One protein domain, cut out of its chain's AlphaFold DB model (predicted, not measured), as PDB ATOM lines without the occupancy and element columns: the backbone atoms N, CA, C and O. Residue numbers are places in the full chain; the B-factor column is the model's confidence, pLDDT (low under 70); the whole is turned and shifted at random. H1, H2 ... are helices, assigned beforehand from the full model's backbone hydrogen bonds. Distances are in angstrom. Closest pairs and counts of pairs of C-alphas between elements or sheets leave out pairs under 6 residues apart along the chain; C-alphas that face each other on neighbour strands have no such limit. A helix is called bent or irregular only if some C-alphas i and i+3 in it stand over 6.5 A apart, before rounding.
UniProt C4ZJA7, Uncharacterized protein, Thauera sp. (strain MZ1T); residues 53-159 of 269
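What this domain is: This is residues 53 to 159 of the 269 residues of an uncharacterized protein of Thauera sp. (strain MZ1T) (UniProt C4ZJA7). A long helix, H1, runs along one side, with H3 and H5 packed on it. H4 crosses H3, H2 packs on H3 at one end of the domain, and H6 packs on H4 towards the other. The printed part has 107 residues with six named helices, H1 to H6 in order, and no named strand: all helix. It is compact, radius of gyration of the C-alphas 13.9 A, spanning 38 by 28 by 24 A.

Where its parts are: H1, residues 53 to 75, 31.4 A long, begins at C-alpha 53 (174.885, 156.998, 80.999). H2 is residues 79 to 95, 24.6 A; H3 106 to 115; H4 119 to 134, 22.2 A. H5, 139 to 148, is irregular: C-alphas 140 and 143 are 7.3 A apart. H6, 151 to 158, ends at (178.568, 139.476, 93.725).

How they stand to each other: H1 touches H5, closest C-alphas Ala 64 and His 139, 4.6 A. H3 touches H4 at a steep tilt of 55 degrees, closest C-alphas Arg 112 and Ala 122, 5.9 A. Every O i to N i+4 pair is within hydrogen-bond range in H2, H3, H4 and H6; 18 of 19 in H1, 4 of 6 in H5.

The domain as a whole: The printed part has no cut, no long link and no residue under pLDDT 70.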
ATOM      1  N   LYS A  53     175.307 158.179  81.760       89.19
ATOM      2  CA  LYS A  53     174.885 156.998  80.999       89.19
ATOM      3  C   LYS A  53     175.747 156.803  79.752       89.19
ATOM      4  O   LYS A  53     176.302 155.725  79.562       89.19
ATOM      5  N   THR A  54     175.945 157.864  78.972       91.94
ATOM      6  CA  THR A  54     176.776 157.835  77.758       91.94
ATOM      7  C   THR A  54     178.222 157.455  78.077       91.94
ATOM      8  O   THR A  54     178.793 156.573  77.439       91.94
ATOM      9  N   ALA A  55     178.818 158.066  79.105       92.31
ATOM     10  CA  ALA A  55     180.173 157.741  79.544       92.31
ATOM     11  C   ALA A  55     180.293 156.283  80.022       92.31
ATOM     12  O   ALA A  55     181.315 155.634  79.789       92.31
ATOM     13  N   THR A  56     179.249 155.760  80.668       92.19
ATOM     14  CA  THR A  56     179.184 154.364  81.121       92.19
ATOM     15  C   THR A  56     179.091 153.397  79.943       92.19
ATOM     16  O   THR A  56     179.829 152.414  79.912       92.19
ATOM     17  N   ASP A  57     178.260 153.691  78.943       91.69
ATOM     18  CA  ASP A  57     178.147 152.871  77.733       91.69
ATOM     19  C   ASP A  57     179.473 152.849  76.949       91.69
ATOM     20  O   ASP A  57     179.932 151.780  76.542       91.69
ATOM     21  N   ILE A  58     180.156 153.996  76.827       94.44
ATOM     22  CA  ILE A  58     181.499 154.072  76.227       94.44
ATOM     23  C   ILE A  58     182.499 153.226  77.024       94.44
ATOM     24  O   ILE A  58     183.278 152.471  76.441       94.44
ATOM     25  N   LEU A  59     182.480 153.312  78.359       95.56
ATOM     26  CA  LEU A  59     183.345 152.497  79.211       95.56
ATOM     27  C   LEU A  59     183.108 150.998  78.980       95.56
ATOM     28  O   LEU A  59     184.073 150.237  78.906       95.56
ATOM     29  N   TYR A  60     181.853 150.565  78.863       96.56
ATOM     30  CA  TYR A  60     181.525 149.160  78.617       96.56
ATOM     31  C   TYR A  60     181.978 148.703  77.229       96.56
ATOM     32  O   TYR A  60     182.515 147.603  77.117       96.56
ATOM     33  N   GLY A  61     181.856 149.560  76.212       96.00
ATOM     34  CA  GLY A  61     182.421 149.316  74.883       96.00
ATOM     35  C   GLY A  61     183.936 149.106  74.924       96.00
ATOM     36  O   GLY A  61     184.428 148.081  74.464       96.00
ATOM     37  N   LEU A  62     184.677 149.994  75.595       96.69
ATOM     38  CA  LEU A  62     186.134 149.857  75.737       96.69
ATOM     39  C   LEU A  62     186.544 148.567  76.465       96.69
ATOM     40  O   LEU A  62     187.565 147.956  76.140       96.69
ATOM     41  N   LEU A  63     185.769 148.142  77.466       96.69
ATOM     42  CA  LEU A  63     185.999 146.868  78.153       96.69
ATOM     43  C   LEU A  63     185.711 145.666  77.244       96.69
ATOM     44  O   LEU A  63     186.457 144.685  77.302       96.69
ATOM     45  N   ALA A  64     184.679 145.748  76.403       96.50
ATOM     46  CA  ALA A  64     184.354 144.724  75.415       96.50
ATOM     47  C   ALA A  64     185.463 144.599  74.363       96.50
ATOM     48  O   ALA A  64     185.914 143.488  74.095       96.50
ATOM     49  N   ASP A  65     185.988 145.719  73.866       96.62
ATOM     50  CA  ASP A  65     187.113 145.739  72.925       96.62
ATOM     51  C   ASP A  65     188.380 145.129  73.538       96.62
ATOM     52  O   ASP A  65     189.073 144.333  72.900       96.62
ATOM     53  N   CYS A  66     188.669 145.437  74.809       95.19
ATOM     54  CA  CYS A  66     189.780 144.810  75.531       95.19
ATOM     55  C   CYS A  66     189.611 143.289  75.625       95.19
ATOM     56  O   CYS A  66     190.589 142.553  75.471       95.19
ATOM     57  N   LEU A  67     188.391 142.820  75.903       93.31
ATOM     58  CA  LEU A  67     188.083 141.396  75.995       93.31
ATOM     59  C   LEU A  67     188.206 140.714  74.628       93.31
ATOM     60  O   LEU A  67     188.843 139.668  74.535       93.31
ATOM     61  N   LYS A  68     187.692 141.347  73.570       95.06
ATOM     62  CA  LYS A  68     187.817 140.880  72.189       95.06
ATOM     63  C   LYS A  68     189.274 140.705  71.782       95.06
ATOM     64  O   LYS A  68     189.674 139.607  71.408       95.06
ATOM     65  N   LEU A  69     190.096 141.746  71.941       93.00
ATOM     66  CA  LEU A  69     191.519 141.672  71.602       93.00
ATOM     67  C   LEU A  69     192.256 140.621  72.439       93.00
ATOM     68  O   LEU A  69     193.205 140.013  71.948       93.00
ATOM     69  N   TYR A  70     191.860 140.421  73.696       91.50
ATOM     70  CA  TYR A  70     192.435 139.384  74.547       91.50
ATOM     71  C   TYR A  70     192.102 137.976  74.031       91.50
ATOM     72  O   TYR A  70     192.992 137.127  73.937       91.50
ATOM     73  N   ASP A  71     190.848 137.724  73.669       87.75
ATOM     74  CA  ASP A  71     190.425 136.423  73.156       87.75
ATOM     75  C   ASP A  71     191.048 136.141  71.774       87.75
ATOM     76  O   ASP A  71     191.639 135.081  71.564       87.75
ATOM     77  N   GLU A  72     191.037 137.120  70.868       88.50
ATOM     78  CA  GLU A  72     191.592 136.989  69.516       88.50
ATOM     79  C   GLU A  72     193.123 136.859  69.506       88.50
ATOM     80  O   GLU A  72     193.659 135.966  68.851       88.50
ATOM     81  N   ASN A  73     193.840 137.716  70.244       83.56
ATOM     82  CA  ASN A  73     195.295 137.864  70.094       83.56
ATOM     83  C   ASN A  73     196.122 137.207  71.202       83.56
ATOM     84  O   ASN A  73     197.347 137.141  71.090       83.56
ATOM     85  N   PHE A  74     195.500 136.753  72.293       85.25
ATOM     86  CA  PHE A  74     196.218 136.060  73.364       85.25
ATOM     87  C   PHE A  74     195.733 134.626  73.568       85.25
ATOM     88  O   PHE A  74     196.563 133.716  73.624       85.25
ATOM     89  N   ILE A  75     194.419 134.401  73.668       84.75
ATOM     90  CA  ILE A  75     193.884 133.048  73.887       84.75
ATOM     91  C   ILE A  75     194.157 132.152  72.675       84.75
ATOM     92  O   ILE A  75     194.688 131.054  72.845       84.75
ATOM     93  N   ASN A  76     193.899 132.653  71.466       80.62
ATOM     94  CA  ASN A  76     194.076 131.888  70.226       80.62
ATOM     95  C   ASN A  76     195.522 131.875  69.689       80.62
ATOM     96  O   ASN A  76     195.810 131.190  68.709       80.62
ATOM     97  N   ALA A  77     196.444 132.609  70.322       80.62
ATOM     98  CA  ALA A  77     197.835 132.721  69.883       80.62
ATOM     99  C   ALA A  77     198.695 131.507  70.285       80.62
ATOM    100  O   ALA A  77     198.463 130.857  71.308       80.62
ATOM    101  N   LYS A  78     199.754 131.235  69.516       87.12
ATOM    102  CA  LYS A  78     200.761 130.206  69.830       87.12
ATOM    103  C   LYS A  78     201.664 130.654  70.983       87.12
ATOM    104  O   LYS A  78     201.821 131.843  71.256       87.12
ATOM    105  N   ASP A  79     202.352 129.714  71.632       82.94
ATOM    106  CA  ASP A  79     203.215 130.018  72.788       82.94
ATOM    107  C   ASP A  79     204.315 131.047  72.506       82.94
ATOM    108  O   ASP A  79     204.588 131.907  73.348       82.94
ATOM    109  N   ALA A  80     204.946 130.981  71.332       84.94
ATOM    110  CA  ALA A  80     205.971 131.944  70.934       84.94
ATOM    111  C   ALA A  80     205.390 133.363  70.785       84.94
ATOM    112  O   ALA A  80     205.977 134.326  71.281       84.94
ATOM    113  N   GLU A  81     204.207 133.479  70.178       84.75
ATOM    114  CA  GLU A  81     203.486 134.742  69.980       84.75
ATOM    115  C   GLU A  81     203.042 135.326  71.326       84.75
ATOM    116  O   GLU A  81     203.295 136.498  71.601       84.75
ATOM    117  N   ARG A  82     202.497 134.495  72.228       85.31
ATOM    118  CA  ARG A  82     202.133 134.901  73.597       85.31
ATOM    119  C   ARG A  82     203.322 135.462  74.375       85.31
ATOM    120  O   ARG A  82     203.195 136.488  75.046       85.31
ATOM    121  N   LYS A  83     204.480 134.794  74.302       88.31
ATOM    122  CA  LYS A  83     205.714 135.242  74.970       88.31
ATOM    123  C   LYS A  83     206.195 136.575  74.405       88.31
ATOM    124  O   LYS A  83     206.491 137.480  75.182       88.31
ATOM    125  N   LYS A  84     206.230 136.710  73.076       91.12
ATOM    126  CA  LYS A  84     206.642 137.948  72.404       91.12
ATOM    127  C   LYS A  84     205.704 139.109  72.738       91.12
ATOM    128  O   LYS A  84     206.179 140.145  73.190       91.12
ATOM    129  N   LEU A  85     204.390 138.896  72.650       89.94
ATOM    130  CA  LEU A  85     203.377 139.888  73.012       89.94
ATOM    131  C   LEU A  85     203.535 140.364  74.460       89.94
ATOM    132  O   LEU A  85     203.457 141.558  74.736       89.94
ATOM    133  N   ARG A  86     203.790 139.446  75.401       91.75
ATOM    134  CA  ARG A  86     204.028 139.814  76.802       91.75
ATOM    135  C   ARG A  86     205.266 140.696  76.965       91.75
ATOM    136  O   ARG A  86     205.216 141.640  77.754       91.75
ATOM    137  N   LEU A  87     206.362 140.389  76.271       93.06
ATOM    138  CA  LEU A  87     207.593 141.185  76.322       93.06
ATOM    139  C   LEU A  87     207.361 142.589  75.755       93.06
ATOM    140  O   LEU A  87     207.640 143.569  76.445       93.06
ATOM    141  N   ASP A  88     206.770 142.675  74.564       94.81
ATOM    142  CA  ASP A  88     206.494 143.948  73.891       94.81
ATOM    143  C   ASP A  88     205.548 144.823  74.723       94.81
ATOM    144  O   ASP A  88     205.806 146.003  74.951       94.81
ATOM    145  N   LEU A  89     204.480 144.230  75.264       93.88
ATOM    146  CA  LEU A  89     203.526 144.951  76.100       93.88
ATOM    147  C   LEU A  89     204.148 145.385  77.433       93.88
ATOM    148  O   LEU A  89     203.801 146.438  77.961       93.88
ATOM    149  N   THR A  90     205.084 144.604  77.979       95.00
ATOM    150  CA  THR A  90     205.842 144.999  79.175       95.00
ATOM    151  C   THR A  90     206.711 146.220  78.889       95.00
ATOM    152  O   THR A  90     206.691 147.164  79.677       95.00
ATOM    153  N   ALA A  91     207.436 146.226  77.766       96.25
ATOM    154  CA  ALA A  91     208.247 147.367  77.350       96.25
ATOM    155  C   ALA A  91     207.379 148.619  77.157       96.25
ATOM    156  O   ALA A  91     207.625 149.637  77.800       96.25
ATOM    157  N   ALA A  92     206.286 148.501  76.399       95.81
ATOM    158  CA  ALA A  92     205.392 149.621  76.115       95.81
ATOM    159  C   ALA A  92     204.693 150.178  77.372       95.81
ATOM    160  O   ALA A  92     204.439 151.378  77.475       95.81
ATOM    161  N   LEU A  93     204.373 149.327  78.353       94.88
ATOM    162  CA  LEU A  93     203.848 149.778  79.646       94.88
ATOM    163  C   LEU A  93     204.924 150.494  80.472       94.88
ATOM    164  O   LEU A  93     204.639 151.534  81.065       94.88
ATOM    165  N   ASN A  94     206.158 149.989  80.484       94.50
ATOM    166  CA  ASN A  94     207.259 150.628  81.202       94.50
ATOM    167  C   ASN A  94     207.619 152.000  80.605       94.50
ATOM    168  O   ASN A  94     207.848 152.933  81.370       94.50
ATOM    169  N   GLU A  95     207.593 152.153  79.277       95.06
ATOM    170  CA  GLU A  95     207.774 153.446  78.588       95.06
ATOM    171  C   GLU A  95     206.721 154.481  79.005       95.06
ATOM    172  O   GLU A  95     207.009 155.671  79.108       95.06
ATOM    173  N   ARG A  96     205.506 154.026  79.328       93.81
ATOM    174  CA  ARG A  96     204.417 154.858  79.865       93.81
ATOM    175  C   ARG A  96     204.516 155.088  81.381       93.81
ATOM    176  O   ARG A  96     203.593 155.639  81.974       93.81
ATOM    177  N   GLY A  97     205.587 154.634  82.036       92.50
ATOM    178  CA  GLY A  97     205.770 154.724  83.490       92.50
ATOM    179  C   GLY A  97     204.949 153.710  84.299       92.50
ATOM    180  O   GLY A  97     204.838 153.813  85.522       92.50
ATOM    181  N   ILE A  98     204.364 152.704  83.645       92.44
ATOM    182  CA  ILE A  98     203.483 151.713  84.261       92.44
ATOM    183  C   ILE A  98     204.275 150.438  84.576       92.44
ATOM    184  O   ILE A  98     204.419 149.548  83.742       92.44
ATOM    185  N   LYS A  99     204.723 150.288  85.829       90.38
ATOM    186  CA  LYS A  99     205.465 149.089  86.265       90.38
ATOM    187  C   LYS A  99     204.635 147.806  86.134       90.38
ATOM    188  O   LYS A  99     203.541 147.713  86.708       90.38
ATOM    189  N   VAL A 100     205.192 146.790  85.475       89.44
ATOM    190  CA  VAL A 100     204.638 145.425  85.370       89.44
ATOM    191  C   VAL A 100     205.402 144.470  86.295       89.44
ATOM    192  O   VAL A 100     206.624 144.521  86.383       89.44
ATOM    193  N   GLN A 101     204.681 143.607  87.017       88.44
ATOM    194  CA  GLN A 101     205.266 142.561  87.867       88.44
ATOM    195  C   GLN A 101     205.185 141.194  87.179       88.44
ATOM    196  O   GLN A 101     204.319 140.969  86.334       88.44
ATOM    197  N   SER A 102     206.035 140.249  87.586       81.31
ATOM    198  CA  SER A 102     206.069 138.888  87.025       81.31
ATOM    199  C   SER A 102     204.715 138.172  87.091       81.31
ATOM    200  O   SER A 102     204.337 137.491  86.141       81.31
ATOM    201  N   ASN A 103     203.949 138.397  88.161       82.88
ATOM    202  CA  ASN A 103     202.613 137.840  88.389       82.88
ATOM    203  C   ASN A 103     201.467 138.639  87.734       82.88
ATOM    204  O   ASN A 103     200.302 138.286  87.906       82.88
ATOM    205  N   THR A 104     201.757 139.730  87.016       86.44
ATOM    206  CA  THR A 104     200.713 140.519  86.348       86.44
ATOM    207  C   THR A 104     200.153 139.716  85.178       86.44
ATOM    208  O   THR A 104     200.901 139.332  84.272       86.44
ATOM    209  N   THR A 105     198.843 139.464  85.193       91.12
ATOM    210  CA  THR A 105     198.161 138.709  84.132       91.12
ATOM    211  C   THR A 105     198.113 139.505  82.827       91.12
ATOM    212  O   THR A 105     198.141 140.737  82.843       91.12
ATOM    213  N   MET A 106     198.004 138.814  81.691       92.19
ATOM    214  CA  MET A 106     197.908 139.474  80.383       92.19
ATOM    215  C   MET A 106     196.651 140.334  80.247       92.19
ATOM    216  O   MET A 106     196.747 141.464  79.780       92.19
ATOM    217  N   LEU A 107     195.511 139.868  80.762       90.38
ATOM    218  CA  LEU A 107     194.281 140.661  80.785       90.38
ATOM    219  C   LEU A 107     194.467 141.966  81.581       90.38
ATOM    220  O   LEU A 107     194.048 143.035  81.146       90.38
ATOM    221  N   THR A 108     195.175 141.914  82.715       94.06
ATOM    222  CA  THR A 108     195.532 143.124  83.472       94.06
ATOM    223  C   THR A 108     196.452 144.055  82.682       94.06
ATOM    224  O   THR A 108     196.306 145.270  82.791       94.06
ATOM    225  N   MET A 109     197.390 143.526  81.893       93.69
ATOM    226  CA  MET A 109     198.271 144.351  81.061       93.69
ATOM    227  C   MET A 109     197.499 145.073  79.951       93.69
ATOM    228  O   MET A 109     197.721 146.264  79.768       93.69
ATOM    229  N   PHE A 110     196.554 144.399  79.286       93.06
ATOM    230  CA  PHE A 110     195.679 145.002  78.268       93.06
ATOM    231  C   PHE A 110     194.888 146.174  78.853       93.06
ATOM    232  O   PHE A 110     194.947 147.293  78.350       93.06
ATOM    233  N   ILE A 111     194.231 145.944  79.992       95.56
ATOM    234  CA  ILE A 111     193.463 146.981  80.685       95.56
ATOM    235  C   ILE A 111     194.350 148.156  81.101       95.56
ATOM    236  O   ILE A 111     193.993 149.312  80.888       95.56
ATOM    237  N   ARG A 112     195.528 147.892  81.675       94.56
ATOM    238  CA  ARG A 112     196.439 148.973  82.080       94.56
ATOM    239  C   ARG A 112     196.964 149.765  80.891       94.56
ATOM    240  O   ARG A 112     197.165 150.966  81.040       94.56
ATOM    241  N   TYR A 113     197.155 149.116  79.745       94.44
ATOM    242  CA  TYR A 113     197.585 149.773  78.518       94.44
ATOM    243  C   TYR A 113     196.516 150.737  77.996       94.44
ATOM    244  O   TYR A 113     196.819 151.897  77.736       94.44
ATOM    245  N   VAL A 114     195.265 150.278  77.911       94.19
ATOM    246  CA  VAL A 114     194.147 151.070  77.372       94.19
ATOM    247  C   VAL A 114     193.755 152.213  78.305       94.19
ATOM    248  O   VAL A 114     193.604 153.349  77.868       94.19
ATOM    249  N   PHE A 115     193.618 151.945  79.605       92.00
ATOM    250  CA  PHE A 115     193.071 152.925  80.547       92.00
ATOM    251  C   PHE A 115     194.125 153.798  81.233       92.00
ATOM    252  O   PHE A 115     193.756 154.629  82.065       92.00
ATOM    253  N   ASN A 116     195.419 153.573  80.963       89.44
ATOM    254  CA  ASN A 116     196.536 154.166  81.715       89.44
ATOM    255  C   ASN A 116     196.289 154.125  83.240       89.44
ATOM    256  O   ASN A 116     196.515 155.082  83.980       89.44
ATOM    257  N   SER A 117     195.678 153.030  83.700       81.31
ATOM    258  CA  SER A 117     195.036 152.983  85.008       81.31
ATOM    259  C   SER A 117     195.999 152.521  86.091       81.31
ATOM    260  O   SER A 117     196.818 151.615  85.881       81.31
ATOM    261  N   ASP A 118     195.816 153.062  87.291       83.50
ATOM    262  CA  ASP A 118     196.487 152.573  88.484       83.50
ATOM    263  C   ASP A 118     196.102 151.111  88.793       83.50
ATOM    264  O   ASP A 118     195.175 150.519  88.227       83.50
ATOM    265  N   ARG A 119     196.829 150.499  89.735       84.00
ATOM    266  CA  ARG A 119     196.622 149.092  90.095       84.00
ATOM    267  C   ARG A 119     195.192 148.822  90.573       84.00
ATOM    268  O   ARG A 119     194.663 147.748  90.281       84.00
ATOM    269  N   LYS A 120     194.573 149.731  91.336       89.69
ATOM    270  CA  LYS A 120     193.240 149.492  91.907       89.69
ATOM    271  C   LYS A 120     192.167 149.551  90.824       89.69
ATOM    272  O   LYS A 120     191.357 148.625  90.742       89.69
ATOM    273  N   ARG A 121     192.203 150.568  89.959       90.44
ATOM    274  CA  ARG A 121     191.254 150.711  88.851       90.44
ATOM    275  C   ARG A 121     191.374 149.570  87.841       90.44
ATOM    276  O   ARG A 121     190.355 148.997  87.471       90.44
ATOM    277  N   ALA A 122     192.592 149.152  87.491       92.94
ATOM    278  CA  ALA A 122     192.789 147.994  86.616       92.94
ATOM    279  C   ALA A 122     192.177 146.709  87.200       92.94
ATOM    280  O   ALA A 122     191.483 145.975  86.503       92.94
ATOM    281  N   ASN A 123     192.391 146.450  88.497       91.31
ATOM    282  CA  ASN A 123     191.834 145.266  89.158       91.31
ATOM    283  C   ASN A 123     190.305 145.261  89.173       91.31
ATOM    284  O   ASN A 123     189.712 144.193  89.048       91.31
ATOM    285  N   ARG A 124     189.660 146.426  89.318       93.50
ATOM    286  CA  ARG A 124     188.197 146.544  89.246       93.50
ATOM    287  C   ARG A 124     187.678 146.017  87.907       93.50
ATOM    288  O   ARG A 124     186.824 145.138  87.907       93.50
ATOM    289  N   TYR A 125     188.255 146.469  86.797       95.31
ATOM    290  CA  TYR A 125     187.860 146.020  85.460       95.31
ATOM    291  C   TYR A 125     188.188 144.546  85.211       95.31
ATOM    292  O   TYR A 125     187.330 143.790  84.769       95.31
ATOM    293  N   VAL A 126     189.393 144.102  85.574       93.62
ATOM    294  CA  VAL A 126     189.808 142.699  85.404       93.62
ATOM    295  C   VAL A 126     188.900 141.744  86.179       93.62
ATOM    296  O   VAL A 126     188.559 140.684  85.661       93.62
ATOM    297  N   SER A 127     188.484 142.112  87.396       91.81
ATOM    298  CA  SER A 127     187.589 141.277  88.213       91.81
ATOM    299  C   SER A 127     186.251 141.054  87.507       91.81
ATOM    300  O   SER A 127     185.777 139.926  87.425       91.81
ATOM    301  N   VAL A 128     185.682 142.122  86.948       94.00
ATOM    302  CA  VAL A 128     184.416 142.071  86.213       94.00
ATOM    303  C   VAL A 128     184.547 141.276  84.918       94.00
ATOM    304  O   VAL A 128     183.712 140.421  84.654       94.00
ATOM    305  N   LEU A 129     185.617 141.483  84.147       93.69
ATOM    306  CA  LEU A 129     185.863 140.708  82.926       93.69
ATOM    307  C   LEU A 129     186.052 139.217  83.222       93.69
ATOM    308  O   LEU A 129     185.558 138.368  82.489       93.69
ATOM    309  N   THR A 130     186.724 138.887  84.324       90.81
ATOM    310  CA  THR A 130     186.890 137.494  84.758       90.81
ATOM    311  C   THR A 130     185.545 136.874  85.145       90.81
ATOM    312  O   THR A 130     185.272 135.736  84.769       90.81
ATOM    313  N   ALA A 131     184.685 137.627  85.838       90.19
ATOM    314  CA  ALA A 131     183.334 137.188  86.182       90.19
ATOM    315  C   ALA A 131     182.444 137.020  84.939       90.19
ATOM    316  O   ALA A 131     181.725 136.032  84.831       90.19
ATOM    317  N   ALA A 132     182.521 137.932  83.970       90.50
ATOM    318  CA  ALA A 132     181.797 137.809  82.707       90.50
ATOM    319  C   ALA A 132     182.199 136.518  81.970       90.50
ATOM    320  O   ALA A 132     181.341 135.716  81.599       90.50
ATOM    321  N   LYS A 133     183.508 136.245  81.871       87.38
ATOM    322  CA  LYS A 133     184.022 135.000  81.277       87.38
ATOM    323  C   LYS A 133     183.550 133.750  82.021       87.38
ATOM    324  O   LYS A 133     183.217 132.765  81.371       87.38
ATOM    325  N   SER A 134     183.482 133.770  83.357       85.94
ATOM    326  CA  SER A 134     182.981 132.618  84.124       85.94
ATOM    327  C   SER A 134     181.489 132.349  83.906       85.94
ATOM    328  O   SER A 134     181.046 131.227  84.118       85.94
ATOM    329  N   HIS A 135     180.725 133.357  83.475       85.31
ATOM    330  CA  HIS A 135     179.318 133.229  83.081       85.31
ATOM    331  C   HIS A 135     179.140 132.977  81.572       85.31
ATOM    332  O   HIS A 135     178.015 133.001  81.079       85.31
ATOM    333  N   GLY A 136     180.227 132.744  80.824       88.06
ATOM    334  CA  GLY A 136     180.174 132.488  79.381       88.06
ATOM    335  C   GLY A 136     179.816 133.713  78.535       88.06
ATOM    336  O   GLY A 136     179.413 133.564  77.384       88.06
ATOM    337  N   VAL A 137     179.946 134.921  79.084       92.62
ATOM    338  CA  VAL A 137     179.635 136.167  78.377       92.62
ATOM    339  C   VAL A 137     180.775 136.507  77.418       92.62
ATOM    340  O   VAL A 137     181.932 136.628  77.828       92.62
ATOM    341  N   THR A 138     180.445 136.670  76.137       93.25
ATOM    342  CA  THR A 138     181.380 137.100  75.087       93.25
ATOM    343  C   THR A 138     181.525 138.624  75.063       93.25
ATOM    344  O   THR A 138     180.759 139.343  75.709       93.25
ATOM    345  N   HIS A 139     182.486 139.143  74.291       92.94
ATOM    346  CA  HIS A 139     182.662 140.590  74.124       92.94
ATOM    347  C   HIS A 139     181.381 141.296  73.641       92.94
ATOM    348  O   HIS A 139     181.059 142.362  74.154       92.94
ATOM    349  N   ASP A 140     180.605 140.679  72.740       93.25
ATOM    350  CA  ASP A 140     179.381 141.274  72.179       93.25
ATOM    351  C   ASP A 140     178.276 141.409  73.232       93.25
ATOM    352  O   ASP A 140     177.518 142.378  73.244       93.25
ATOM    353  N   GLY A 141     178.199 140.442  74.151       94.06
ATOM    354  CA  GLY A 141     177.214 140.434  75.231       94.06
ATOM    355  C   GLY A 141     177.621 141.253  76.456       94.06
ATOM    356  O   GLY A 141     176.774 141.517  77.310       94.06
ATOM    357  N   LEU A 142     178.889 141.665  76.568       95.19
ATOM    358  CA  LEU A 142     179.445 142.213  77.807       95.19
ATOM    359  C   LEU A 142     178.722 143.479  78.280       95.19
ATOM    360  O   LEU A 142     178.402 143.597  79.463       95.19
ATOM    361  N   ALA A 143     178.465 144.425  77.374       95.06
ATOM    362  CA  ALA A 143     177.853 145.702  77.737       95.06
ATOM    363  C   ALA A 143     176.415 145.529  78.249       95.06
ATOM    364  O   ALA A 143     176.035 146.137  79.251       95.06
ATOM    365  N   ASN A 144     175.632 144.663  77.597       94.62
ATOM    366  CA  ASN A 144     174.268 144.352  78.025       94.62
ATOM    367  C   ASN A 144     174.274 143.596  79.349       94.62
ATOM    368  O   ASN A 144     173.602 144.008  80.288       94.62
ATOM    369  N   TRP A 145     175.131 142.583  79.471       95.38
ATOM    370  CA  TRP A 145     175.272 141.827  80.707       95.38
ATOM    371  C   TRP A 145     175.648 142.717  81.896       95.38
ATOM    372  O   TRP A 145     175.088 142.569  82.981       95.38
ATOM    373  N   LEU A 146     176.549 143.687  81.707       94.88
ATOM    374  CA  LEU A 146     176.893 144.643  82.758       94.88
ATOM    375  C   LEU A 146     175.706 145.509  83.167       94.88
ATOM    376  O   LEU A 146     175.529 145.765  84.355       94.88
ATOM    377  N   ARG A 147     174.891 145.952  82.208       92.62
ATOM    378  CA  ARG A 147     173.689 146.744  82.485       92.62
ATOM    379  C   ARG A 147     172.669 145.940  83.290       92.62
ATOM    380  O   ARG A 147     172.177 146.434  84.301       92.62
ATOM    381  N   ASP A 148     172.439 144.693  82.894       93.06
ATOM    382  CA  ASP A 148     171.467 143.800  83.530       93.06
ATOM    383  C   ASP A 148     171.880 143.399  84.956       93.06
ATOM    384  O   ASP A 148     171.033 143.125  85.802       93.06
ATOM    385  N   ASN A 149     173.184 143.423  85.254       91.50
ATOM    386  CA  ASN A 149     173.735 143.083  86.570       91.50
ATOM    387  C   ASN A 149     174.053 144.309  87.451       91.50
ATOM    388  O   ASN A 149     174.810 144.195  88.415       91.50
ATOM    389  N   GLY A 150     173.493 145.487  87.149       89.75
ATOM    390  CA  GLY A 150     173.663 146.689  87.983       89.75
ATOM    391  C   GLY A 150     175.035 147.366  87.859       89.75
ATOM    392  O   GLY A 150     175.411 148.192  88.690       89.75
ATOM    393  N   GLY A 151     175.791 147.033  86.815       92.69
ATOM    394  CA  GLY A 151     177.072 147.633  86.470       92.69
ATOM    395  C   GLY A 151     178.288 147.025  87.166       92.69
ATOM    396  O   GLY A 151     178.231 146.007  87.851       92.69
ATOM    397  N   ILE A 152     179.439 147.668  86.959       92.75
ATOM    398  CA  ILE A 152     180.760 147.162  87.378       92.75
ATOM    399  C   ILE A 152     180.836 146.900  88.887       92.75
ATOM    400  O   ILE A 152     181.382 145.876  89.302       92.75
ATOM    401  N   GLU A 153     180.318 147.811  89.715       91.44
ATOM    402  CA  GLU A 153     180.409 147.660  91.171       91.44
ATOM    403  C   GLU A 153     179.522 146.542  91.695       91.44
ATOM    404  O   GLU A 153     179.960 145.794  92.571       91.44
ATOM    405  N   GLU A 154     178.321 146.386  91.139       91.62
ATOM    406  CA  GLU A 154     177.410 145.348  91.603       91.62
ATOM    407  C   GLU A 154     177.851 143.958  91.191       91.62
ATOM    408  O   GLU A 154     177.920 143.064  92.038       91.62
ATOM    409  N   VAL A 155     178.307 143.800  89.947       91.94
ATOM    410  CA  VAL A 155     178.973 142.567  89.520       91.94
ATOM    411  C   VAL A 155     180.124 142.243  90.467       91.94
ATOM    412  O   VAL A 155     180.221 141.128  90.975       91.94
ATOM    413  N   ARG A 156     180.981 143.222  90.772       90.50
ATOM    414  CA  ARG A 156     182.129 143.020  91.661       90.50
ATOM    415  C   ARG A 156     181.713 142.626  93.082       90.50
ATOM    416  O   ARG A 156     182.417 141.827  93.700       90.50
ATOM    417  N   ARG A 157     180.603 143.157  93.600       86.75
ATOM    418  CA  ARG A 157     180.059 142.801  94.922       86.75
ATOM    419  C   ARG A 157     179.579 141.351  94.972       86.75
ATOM    420  O   ARG A 157     179.672 140.713  96.017       86.75
ATOM    421  N   GLN A 158     179.086 140.838  93.851       82.62
ATOM    422  CA  GLN A 158     178.568 139.476  93.725       82.62
ATOM    423  C   GLN A 158     179.660 138.422  93.496       82.62
ATOM    424  O   GLN A 158     179.394 137.231  93.670       82.62
ATOM    425  N   ILE A 159     180.891 138.827  93.150       82.00
ATOM    426  CA  ILE A 159     182.025 137.903  93.010       82.00
ATOM    427  C   ILE A 159     182.306 137.258  94.368       82.00
ATOM    428  O   ILE A 159     182.931 137.845  95.257       82.00
TER     429      ILE A 159